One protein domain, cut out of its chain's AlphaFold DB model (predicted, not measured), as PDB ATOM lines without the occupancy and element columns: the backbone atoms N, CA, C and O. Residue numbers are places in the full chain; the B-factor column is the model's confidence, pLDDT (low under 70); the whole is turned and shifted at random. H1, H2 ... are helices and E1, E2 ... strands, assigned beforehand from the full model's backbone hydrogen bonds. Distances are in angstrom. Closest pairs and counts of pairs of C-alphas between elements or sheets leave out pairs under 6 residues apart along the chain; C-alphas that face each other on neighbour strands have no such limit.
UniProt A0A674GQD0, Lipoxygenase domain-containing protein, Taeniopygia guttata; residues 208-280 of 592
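Overview. This is residues 208 to 280 of the 592 residues of the protein "Lipoxygenase domain-containing protein" of Taeniopygia guttata (UniProt A0A674GQD0). With little regular structure, this is a small three-strand sheet with one helix, H1, across one face as a second layer, and long loops; residues 222 to 227 stick out. The 73 printed residues hold E1, E2, E3 and H1 in that order, 28 residues in named elements, class mixed; the sheet E1 - E2 - E3 is an antiparallel meander, each strand neighbour to the one before. It is only just loose, close to compact, with a radius of gyration of the C-alphas of 13.7 A, spanning 48 by 26 by 25 A.

Arrangement. Start at E1, residues 208 to 211, in an antiparallel hairpin with E2, residues 234 to 239; N 210 and O 235 are within hydrogen-bond range, 2.9 A. E2 forms the next antiparallel hairpin with E3, residues 245 to 251; see N 236 and O 249, 2.9 A. H1, residues 270 to 280, is on the sheet, height 9.5 A, across the strands at 90 degrees to E3 on the local plane; their closest C-alphas, Ile 250 and Ala 273, are 6.5 A apart. In H1 every O i to N i+4 pair is within hydrogen-bond range.

Along the chain. Find C-alpha 208 at (89.916, 46.807, 23.138), where E1 begins, 9.7 A long. E2 runs 16.4 A, E3 17.6 A; H1, 15.5 A, ends at C-alpha 280, (91.569, 62.781, 17.296).

Size, cuts and confidence. The farthest C-alphas, Gly 225 and Pro 241, are 48.3 A apart. The links E1 to E2 and E3 to H1 are long. The printed part has no cut; no printed residue is under 70 in pLDDT.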
ATOM      1  N   PHE A 208      89.005  46.237  24.127       95.81
ATOM      2  CA  PHE A 208      89.916  46.807  23.138       95.81
ATOM      3  C   PHE A 208      90.173  48.273  23.471       95.81
ATOM      4  O   PHE A 208      89.319  48.937  24.062       95.81
ATOM      5  N   LEU A 209      91.333  48.792  23.086       97.38
ATOM      6  CA  LEU A 209      91.716  50.177  23.343       97.38
ATOM      7  C   LEU A 209      92.099  50.862  22.033       97.38
ATOM      8  O   LEU A 209      92.962  50.376  21.310       97.38
ATOM      9  N   ALA A 210      91.492  52.015  21.769       98.25
ATOM     10  CA  ALA A 210      92.027  52.983  20.822       98.25
ATOM     11  C   ALA A 210      92.748  54.084  21.612       98.25
ATOM     12  O   ALA A 210      92.110  54.853  22.338       98.25
ATOM     13  N   ASP A 211      94.075  54.115  21.490       98.44
ATOM     14  CA  ASP A 211      94.957  55.062  22.168       98.44
ATOM     15  C   ASP A 211      95.530  56.074  21.170       98.44
ATOM     16  O   ASP A 211      96.189  55.713  20.196       98.44
ATOM     17  N   TYR A 212      95.275  57.356  21.422       98.56
ATOM     18  CA  TYR A 212      95.713  58.467  20.582       98.56
ATOM     19  C   TYR A 212      96.901  59.225  21.201       98.56
ATOM     20  O   TYR A 212      97.051  60.431  20.990       98.56
ATOM     21  N   ALA A 213      97.757  58.538  21.967       98.12
ATOM     22  CA  ALA A 213      98.921  59.105  22.656       98.12
ATOM     23  C   ALA A 213      99.867  59.921  21.756       98.12
ATOM     24  O   ALA A 213     100.441  60.912  22.211       98.12
ATOM     25  N   LEU A 214      99.986  59.581  20.464       97.25
ATOM     26  CA  LEU A 214     100.797  60.341  19.497       97.25
ATOM     27  C   LEU A 214     100.398  61.825  19.400       97.25
ATOM     28  O   LEU A 214     101.236  62.668  19.058       97.25
ATOM     29  N   LEU A 215      99.150  62.156  19.750       98.44
ATOM     30  CA  LEU A 215      98.610  63.514  19.712       98.44
ATOM     31  C   LEU A 215      98.917  64.341  20.974       98.44
ATOM     32  O   LEU A 215      98.655  65.545  20.988       98.44
ATOM     33  N   GLU A 216      99.466  63.745  22.043       96.94
ATOM     34  CA  GLU A 216      99.668  64.445  23.321       96.94
ATOM     35  C   GLU A 216     100.606  65.651  23.151       96.94
ATOM     36  O   GLU A 216     101.763  65.528  22.743       96.94
ATOM     37  N   GLY A 217     100.108  66.846  23.473       95.62
ATOM     38  CA  GLY A 217     100.901  68.075  23.431       95.62
ATOM     39  C   GLY A 217     101.354  68.489  22.029       95.62
ATOM     40  O   GLY A 217     102.414  69.101  21.901       95.62
ATOM     41  N   LEU A 218     100.610  68.127  20.980       96.62
ATOM     42  CA  LEU A 218     100.841  68.696  19.654       96.62
ATOM     43  C   LEU A 218     100.563  70.209  19.646       96.62
ATOM     44  O   LEU A 218      99.613  70.656  20.296       96.62
ATOM     45  N   PRO A 219     101.347  70.997  18.887       96.31
ATOM     46  CA  PRO A 219     100.964  72.356  18.530       96.31
ATOM     47  C   PRO A 219      99.608  72.360  17.819       96.31
ATOM     48  O   PRO A 219      99.331  71.480  16.999       96.31
ATOM     49  N   THR A 220      98.778  73.354  18.123       96.38
ATOM     50  CA  THR A 220      97.498  73.576  17.444       96.38
ATOM     51  C   THR A 220      97.508  74.894  16.685       96.38
ATOM     52  O   THR A 220      98.264  75.812  17.007       96.38
ATOM     53  N   GLY A 221      96.690  74.956  15.639       92.25
ATOM     54  CA  GLY A 221      96.586  76.104  14.754       92.25
ATOM     55  C   GLY A 221      95.604  77.172  15.236       92.25
ATOM     56  O   GLY A 221      94.913  77.039  16.249       92.25
ATOM     57  N   ASP A 222      95.516  78.225  14.434       94.44
ATOM     58  CA  ASP A 222      94.499  79.268  14.513       94.44
ATOM     59  C   ASP A 222      93.799  79.364  13.154       94.44
ATOM     60  O   ASP A 222      94.457  79.448  12.117       94.44
ATOM     61  N   ILE A 223      92.465  79.337  13.155       96.00
ATOM     62  CA  ILE A 223      91.660  79.461  11.936       96.00
ATOM     63  C   ILE A 223      90.822  80.730  12.043       96.00
ATOM     64  O   ILE A 223      89.789  80.765  12.712       96.00
ATOM     65  N   GLY A 224      91.254  81.783  11.349       89.12
ATOM     66  CA  GLY A 224      90.510  83.042  11.261       89.12
ATOM     67  C   GLY A 224      90.461  83.844  12.566       89.12
ATOM     68  O   GLY A 224      89.463  84.515  12.812       89.12
ATOM     69  N   GLY A 225      91.507  83.780  13.393       90.88
ATOM     70  CA  GLY A 225      91.582  84.426  14.707       90.88
ATOM     71  C   GLY A 225      90.961  83.604  15.838       90.88
ATOM     72  O   GLY A 225      90.743  84.129  16.933       90.88
ATOM     73  N   HIS A 226      90.626  82.340  15.569       93.94
ATOM     74  CA  HIS A 226      90.075  81.413  16.545       93.94
ATOM     75  C   HIS A 226      91.095  80.307  16.844       93.94
ATOM     76  O   HIS A 226      91.415  79.527  15.939       93.94
ATOM     77  N   PRO A 227      91.550  80.171  18.103       96.25
ATOM     78  CA  PRO A 227      92.396  79.061  18.514       96.25
ATOM     79  C   PRO A 227      91.695  77.721  18.304       96.25
ATOM     80  O   PRO A 227      90.524  77.560  18.661       96.25
ATOM     81  N   GLN A 228      92.422  76.764  17.739       98.12
ATOM     82  CA  GLN A 228      91.957  75.398  17.553       98.12
ATOM     83  C   GLN A 228      92.546  74.468  18.613       98.12
ATOM     84  O   GLN A 228      93.551  74.774  19.264       98.12
ATOM     85  N   PHE A 229      91.912  73.314  18.791       98.19
ATOM     86  CA  PHE A 229      92.243  72.368  19.848       98.19
ATOM     87  C   PHE A 229      92.236  70.930  19.326       98.19
ATOM     88  O   PHE A 229      91.415  70.563  18.488       98.19
ATOM     89  N   VAL A 230      93.125  70.104  19.879       97.62
ATOM     90  CA  VAL A 230      93.176  68.653  19.665       97.62
ATOM     91  C   VAL A 230      93.306  67.959  21.022       97.62
ATOM     92  O   VAL A 230      93.940  68.485  21.939       97.62
ATOM     93  N   ALA A 231      92.676  66.797  21.166       97.81
ATOM     94  CA  ALA A 231      92.788  65.944  22.348       97.81
ATOM     95  C   ALA A 231      93.682  64.728  22.056       97.81
ATOM     96  O   ALA A 231      93.890  64.369  20.901       97.81
ATOM     97  N   ALA A 232      94.145  64.047  23.107       98.38
ATOM     98  CA  ALA A 232      94.853  62.766  23.005       98.38
ATOM     99  C   ALA A 232      94.087  61.686  23.788       98.38
ATOM    100  O   ALA A 232      94.512  61.300  24.882       98.38
ATOM    101  N   PRO A 233      92.903  61.271  23.296       98.44
ATOM    102  CA  PRO A 233      92.005  60.429  24.064       98.44
ATOM    103  C   PRO A 233      92.480  58.977  24.211       98.44
ATOM    104  O   PRO A 233      93.274  58.469  23.426       98.44
ATOM    105  N   LEU A 234      91.899  58.307  25.202       98.62
ATOM    106  CA  LEU A 234      91.858  56.860  25.379       98.62
ATOM    107  C   LEU A 234      90.391  56.441  25.250       98.62
ATOM    108  O   LEU A 234      89.551  56.902  26.027       98.62
ATOM    109  N   CYS A 235      90.070  55.594  24.274       98.56
ATOM    110  CA  CYS A 235      88.722  55.070  24.064       98.56
ATOM    111  C   CYS A 235      88.719  53.563  24.319       98.56
ATOM    112  O   CYS A 235      89.270  52.791  23.536       98.56
ATOM    113  N   LEU A 236      88.104  53.151  25.426       98.06
ATOM    114  CA  LEU A 236      87.917  51.746  25.759       98.06
ATOM    115  C   LEU A 236      86.664  51.230  25.055       98.06
ATOM    116  O   LEU A 236      85.582  51.814  25.189       98.06
ATOM    117  N   LEU A 237      86.808  50.117  24.348       96.56
ATOM    118  CA  LEU A 237      85.735  49.437  23.644       96.56
ATOM    119  C   LEU A 237      85.506  48.043  24.221       96.56
ATOM    120  O   LEU A 237      86.423  47.393  24.716       96.56
ATOM    121  N   TRP A 238      84.268  47.581  24.129       95.00
ATOM    122  CA  TRP A 238      83.845  46.257  24.550       95.00
ATOM    123  C   TRP A 238      83.201  45.514  23.383       95.00
ATOM    124  O   TRP A 238      82.290  46.040  22.741       95.00
ATOM    125  N   LEU A 239      83.673  44.296  23.125       93.62
ATOM    126  CA  LEU A 239      83.061  43.362  22.190       93.62
ATOM    127  C   LEU A 239      81.919  42.624  22.889       93.62
ATOM    128  O   LEU A 239      82.129  41.749  23.740       93.62
ATOM    129  N   ASP A 240      80.691  42.996  22.538       89.81
ATOM    130  CA  ASP A 240      79.504  42.399  23.128       89.81
ATOM    131  C   ASP A 240      79.292  40.947  22.641       89.81
ATOM    132  O   ASP A 240      79.833  40.529  21.614       89.81
ATOM    133  N   PRO A 241      78.481  40.132  23.342       89.19
ATOM    134  CA  PRO A 241      78.185  38.761  22.913       89.19
ATOM    135  C   PRO A 241      77.480  38.635  21.553       89.19
ATOM    136  O   PRO A 241      77.316  37.520  21.072       89.19
ATOM    137  N   ARG A 242      77.024  39.744  20.954       89.81
ATOM    138  CA  ARG A 242      76.412  39.782  19.619       89.81
ATOM    139  C   ARG A 242      77.438  40.118  18.530       89.81
ATOM    140  O   ARG A 242      77.048  40.246  17.375       89.81
ATOM    141  N   GLY A 243      78.716  40.269  18.884       89.69
ATOM    142  CA  GLY A 243      79.797  40.575  17.951       89.69
ATOM    143  C   GLY A 243      79.936  42.060  17.613       89.69
ATOM    144  O   GLY A 243      80.555  42.385  16.608       89.69
ATOM    145  N   ARG A 244      79.367  42.974  18.411       91.19
ATOM    146  CA  ARG A 244      79.472  44.426  18.186       91.19
ATOM    147  C   ARG A 244      80.537  45.039  19.083       91.19
ATOM    148  O   ARG A 244      80.534  44.798  20.288       91.19
ATOM    149  N   LEU A 245      81.384  45.892  18.514       94.12
ATOM    150  CA  LEU A 245      82.389  46.648  19.256       94.12
ATOM    151  C   LEU A 245      81.819  48.012  19.678       94.12
ATOM    152  O   LEU A 245      81.512  48.854  18.834       94.12
ATOM    153  N   LEU A 246      81.638  48.224  20.982       95.31
ATOM    154  CA  LEU A 246      80.948  49.396  21.532       95.31
ATOM    155  C   LEU A 246      81.881  50.217  22.434       95.31
ATOM    156  O   LEU A 246      82.533  49.629  23.291       95.31
ATOM    157  N   PRO A 247      81.928  51.557  22.318       96.38
ATOM    158  CA  PRO A 247      82.686  52.389  23.249       96.38
ATOM    159  C   PRO A 247      82.021  52.387  24.631       96.38
ATOM    160  O   PRO A 247      80.814  52.613  24.750       96.38
ATOM    161  N   VAL A 248      82.812  52.155  25.678       96.00
ATOM    162  CA  VAL A 248      82.326  52.006  27.062       96.00
ATOM    163  C   VAL A 248      82.954  52.983  28.050       96.00
ATOM    164  O   VAL A 248      82.363  53.242  29.097       96.00
ATOM    165  N   ALA A 249      84.114  53.551  27.721       96.69
ATOM    166  CA  ALA A 249      84.729  54.627  28.488       96.69
ATOM    167  C   ALA A 249      85.614  55.491  27.586       96.69
ATOM    168  O   ALA A 249      86.301  54.967  26.710       96.69
ATOM    169  N   ILE A 250      85.613  56.803  27.812       98.19
ATOM    170  CA  ILE A 250      86.476  57.749  27.100       98.19
ATOM    171  C   ILE A 250      87.140  58.681  28.112       98.19
ATOM    172  O   ILE A 250      86.447  59.353  28.872       98.19
ATOM    173  N   GLN A 251      88.468  58.768  28.087       97.50
ATOM    174  CA  GLN A 251      89.236  59.816  28.765       97.50
ATOM    175  C   GLN A 251      89.879  60.695  27.692       97.50
ATOM    176  O   GLN A 251      90.514  60.171  26.789       97.50
ATOM    177  N   LEU A 252      89.717  62.020  27.751       97.44
ATOM    178  CA  LEU A 252      90.170  62.924  26.671       97.44
ATOM    179  C   LEU A 252      91.645  63.357  26.769       97.44
ATOM    180  O   LEU A 252      92.128  64.118  25.935       97.44
ATOM    181  N   SER A 253      92.359  62.878  27.784       96.12
ATOM    182  CA  SER A 253      93.786  63.119  27.996       96.12
ATOM    183  C   SER A 253      94.482  61.813  28.345       96.12
ATOM    184  O   SER A 253      93.878  60.927  28.949       96.12
ATOM    185  N   GLN A 254      95.775  61.733  28.052       96.75
ATOM    186  CA  GLN A 254      96.644  60.639  28.486       96.75
ATOM    187  C   GLN A 254      96.855  60.631  30.006       96.75
ATOM    188  O   GLN A 254      97.065  59.585  30.618       96.75
ATOM    189  N   ARG A 255      96.767  61.802  30.651       94.25
ATOM    190  CA  ARG A 255      97.040  61.953  32.085       94.25
ATOM    191  C   ARG A 255      95.737  61.988  32.889       94.25
ATOM    192  O   ARG A 255      94.973  62.943  32.728       94.25
ATOM    193  N   PRO A 256      95.498  61.016  33.788       92.38
ATOM    194  CA  PRO A 256      94.305  61.014  34.625       92.38
ATOM    195  C   PRO A 256      94.368  62.131  35.675       92.38
ATOM    196  O   PRO A 256      95.442  62.520  36.140       92.38
ATOM    197  N   GLY A 257      93.207  62.618  36.106       88.06
ATOM    198  CA  GLY A 257      93.114  63.576  37.204       88.06
ATOM    199  C   GLY A 257      91.754  64.268  37.279       88.06
ATOM    200  O   GLY A 257      90.906  64.048  36.419       88.06
ATOM    201  N   PRO A 258      91.535  65.145  38.277       83.56
ATOM    202  CA  PRO A 258      90.265  65.857  38.443       83.56
ATOM    203  C   PRO A 258      89.844  66.694  37.224       83.56
ATOM    204  O   PRO A 258      88.655  66.915  37.036       83.56
ATOM    205  N   GLY A 259      90.811  67.138  36.411       86.75
ATOM    206  CA  GLY A 259      90.595  67.871  35.157       86.75
ATOM    207  C   GLY A 259      90.469  66.994  33.904       86.75
ATOM    208  O   GLY A 259      90.418  67.522  32.799       86.75
ATOM    209  N   SER A 260      90.490  65.666  34.049       90.88
ATOM    210  CA  SER A 260      90.353  64.707  32.949       90.88
ATOM    211  C   SER A 260      89.356  63.617  33.348       90.88
ATOM    212  O   SER A 260      89.750  62.525  33.764       90.88
ATOM    213  N   PRO A 261      88.049  63.930  33.314       92.88
ATOM    214  CA  PRO A 261      87.015  62.968  33.660       92.88
ATOM    215  C   PRO A 261      86.989  61.798  32.668       92.88
ATOM    216  O   PRO A 261      87.345  61.932  31.494       92.88
ATOM    217  N   ILE A 262      86.511  60.655  33.157       94.75
ATOM    218  CA  ILE A 262      86.191  59.494  32.330       94.75
ATOM    219  C   ILE A 262      84.703  59.563  32.006       94.75
ATOM    220  O   ILE A 262      83.856  59.440  32.891       94.75
ATOM    221  N   PHE A 263      84.391  59.756  30.732       94.56
ATOM    222  CA  PHE A 263      83.030  59.764  30.222       94.56
ATOM    223  C   PHE A 263      82.566  58.331  29.969       94.56
ATOM    224  O   PHE A 263      83.326  57.517  29.444       94.56
ATOM    225  N   GLY A 264      81.315  58.034  30.315       92.31
ATOM    226  CA  GLY A 264      80.681  56.743  30.060       92.31
ATOM    227  C   GLY A 264      79.338  56.890  29.337       92.31
ATOM    228  O   GLY A 264      78.740  57.974  29.363       92.31
ATOM    229  N   PRO A 265      78.836  55.812  28.707       91.69
ATOM    230  CA  PRO A 265      77.511  55.794  28.099       91.69
ATOM    231  C   PRO A 265      76.417  56.227  29.085       91.69
ATOM    232  O   PRO A 265      76.386  55.783  30.229       91.69
ATOM    233  N   GLY A 266      75.501  57.090  28.639       84.69
ATOM    234  CA  GLY A 266      74.397  57.602  29.463       84.69
ATOM    235  C   GLY A 266      74.740  58.813  30.340       84.69
ATOM    236  O   GLY A 266      73.829  59.413  30.901       84.69
ATOM    237  N   GLY A 267      76.016  59.208  30.430       87.75
ATOM    238  CA  GLY A 267      76.415  60.488  31.024       87.75
ATOM    239  C   GLY A 267      76.171  61.672  30.079       87.75
ATOM    240  O   GLY A 267      76.281  61.527  28.858       87.75
ATOM    241  N   GLY A 268      75.891  62.857  30.634       87.62
ATOM    242  CA  GLY A 268      75.575  64.066  29.857       87.62
ATOM    243  C   GLY A 268      76.685  64.504  28.893       87.62
ATOM    244  O   GLY A 268      76.397  65.009  27.813       87.62
ATOM    245  N   GLY A 269      77.955  64.249  29.223       92.88
ATOM    246  CA  GLY A 269      79.107  64.572  28.367       92.88
ATOM    247  C   GLY A 269      79.440  63.537  27.284       92.88
ATOM    248  O   GLY A 269      80.401  63.722  26.536       92.88
ATOM    249  N   TRP A 270      78.688  62.434  27.170       94.81
ATOM    250  CA  TRP A 270      79.065  61.299  26.315       94.81
ATOM    251  C   TRP A 270      79.151  61.642  24.823       94.81
ATOM    252  O   TRP A 270      80.059  61.186  24.126       94.81
ATOM    253  N   ALA A 271      78.222  62.457  24.314       94.12
ATOM    254  CA  ALA A 271      78.234  62.882  22.914       94.12
ATOM    255  C   ALA A 271      79.475  63.729  22.591       94.12
ATOM    256  O   ALA A 271      80.160  63.462  21.605       94.12
ATOM    257  N   LEU A 272      79.805  64.681  23.468       95.88
ATOM    258  CA  LEU A 272      80.986  65.532  23.336       95.88
ATOM    259  C   LEU A 272      82.284  64.714  23.410       95.88
ATOM    260  O   LEU A 272      83.182  64.917  22.600       95.88
ATOM    261  N   ALA A 273      82.373  63.740  24.320       97.00
ATOM    262  CA  ALA A 273      83.541  62.867  24.428       97.00
ATOM    263  C   ALA A 273      83.779  62.044  23.149       97.00
ATOM    264  O   ALA A 273      84.907  61.965  22.662       97.00
ATOM    265  N   LYS A 274      82.717  61.485  22.554       97.38
ATOM    266  CA  LYS A 274      82.815  60.789  21.263       97.38
ATOM    267  C   LYS A 274      83.232  61.728  20.131       97.38
ATOM    268  O   LYS A 274      84.053  61.332  19.311       97.38
ATOM    269  N   LEU A 275      82.711  62.956  20.100       97.38
ATOM    270  CA  LEU A 275      83.089  63.963  19.103       97.38
ATOM    271  C   LEU A 275      84.602  64.247  19.140       97.38
ATOM    272  O   LEU A 275      85.251  64.266  18.098       97.38
ATOM    273  N   TRP A 276      85.189  64.365  20.335       98.19
ATOM    274  CA  TRP A 276      86.640  64.506  20.506       98.19
ATOM    275  C   TRP A 276      87.440  63.282  20.055       98.19
ATOM    276  O   TRP A 276      88.497  63.445  19.449       98.19
ATOM    277  N   VAL A 277      86.947  62.063  20.302       98.69
ATOM    278  CA  VAL A 277      87.571  60.838  19.766       98.69
ATOM    279  C   VAL A 277      87.544  60.839  18.238       98.69
ATOM    280  O   VAL A 277      88.536  60.480  17.613       98.69
ATOM    281  N   ARG A 278      86.447  61.289  17.619       98.62
ATOM    282  CA  ARG A 278      86.352  61.407  16.158       98.62
ATOM    283  C   ARG A 278      87.297  62.470  15.589       98.62
ATOM    284  O   ARG A 278      87.924  62.202  14.570       98.62
ATOM    285  N   ASN A 279      87.471  63.611  16.263       98.69
ATOM    286  CA  ASN A 279      88.491  64.603  15.891       98.69
ATOM    287  C   ASN A 279      89.913  64.026  15.977       98.69
ATOM    288  O   ASN A 279      90.672  64.114  15.017       98.69
ATOM    289  N   ALA A 280      90.262  63.405  17.106       98.75
ATOM    290  CA  ALA A 280      91.569  62.781  17.296       98.75
ATOM    291  C   ALA A 280      91.841  61.705  16.236       98.75
ATOM    292  O   ALA A 280      92.930  61.640  15.668       98.75
TER     293      ALA A 280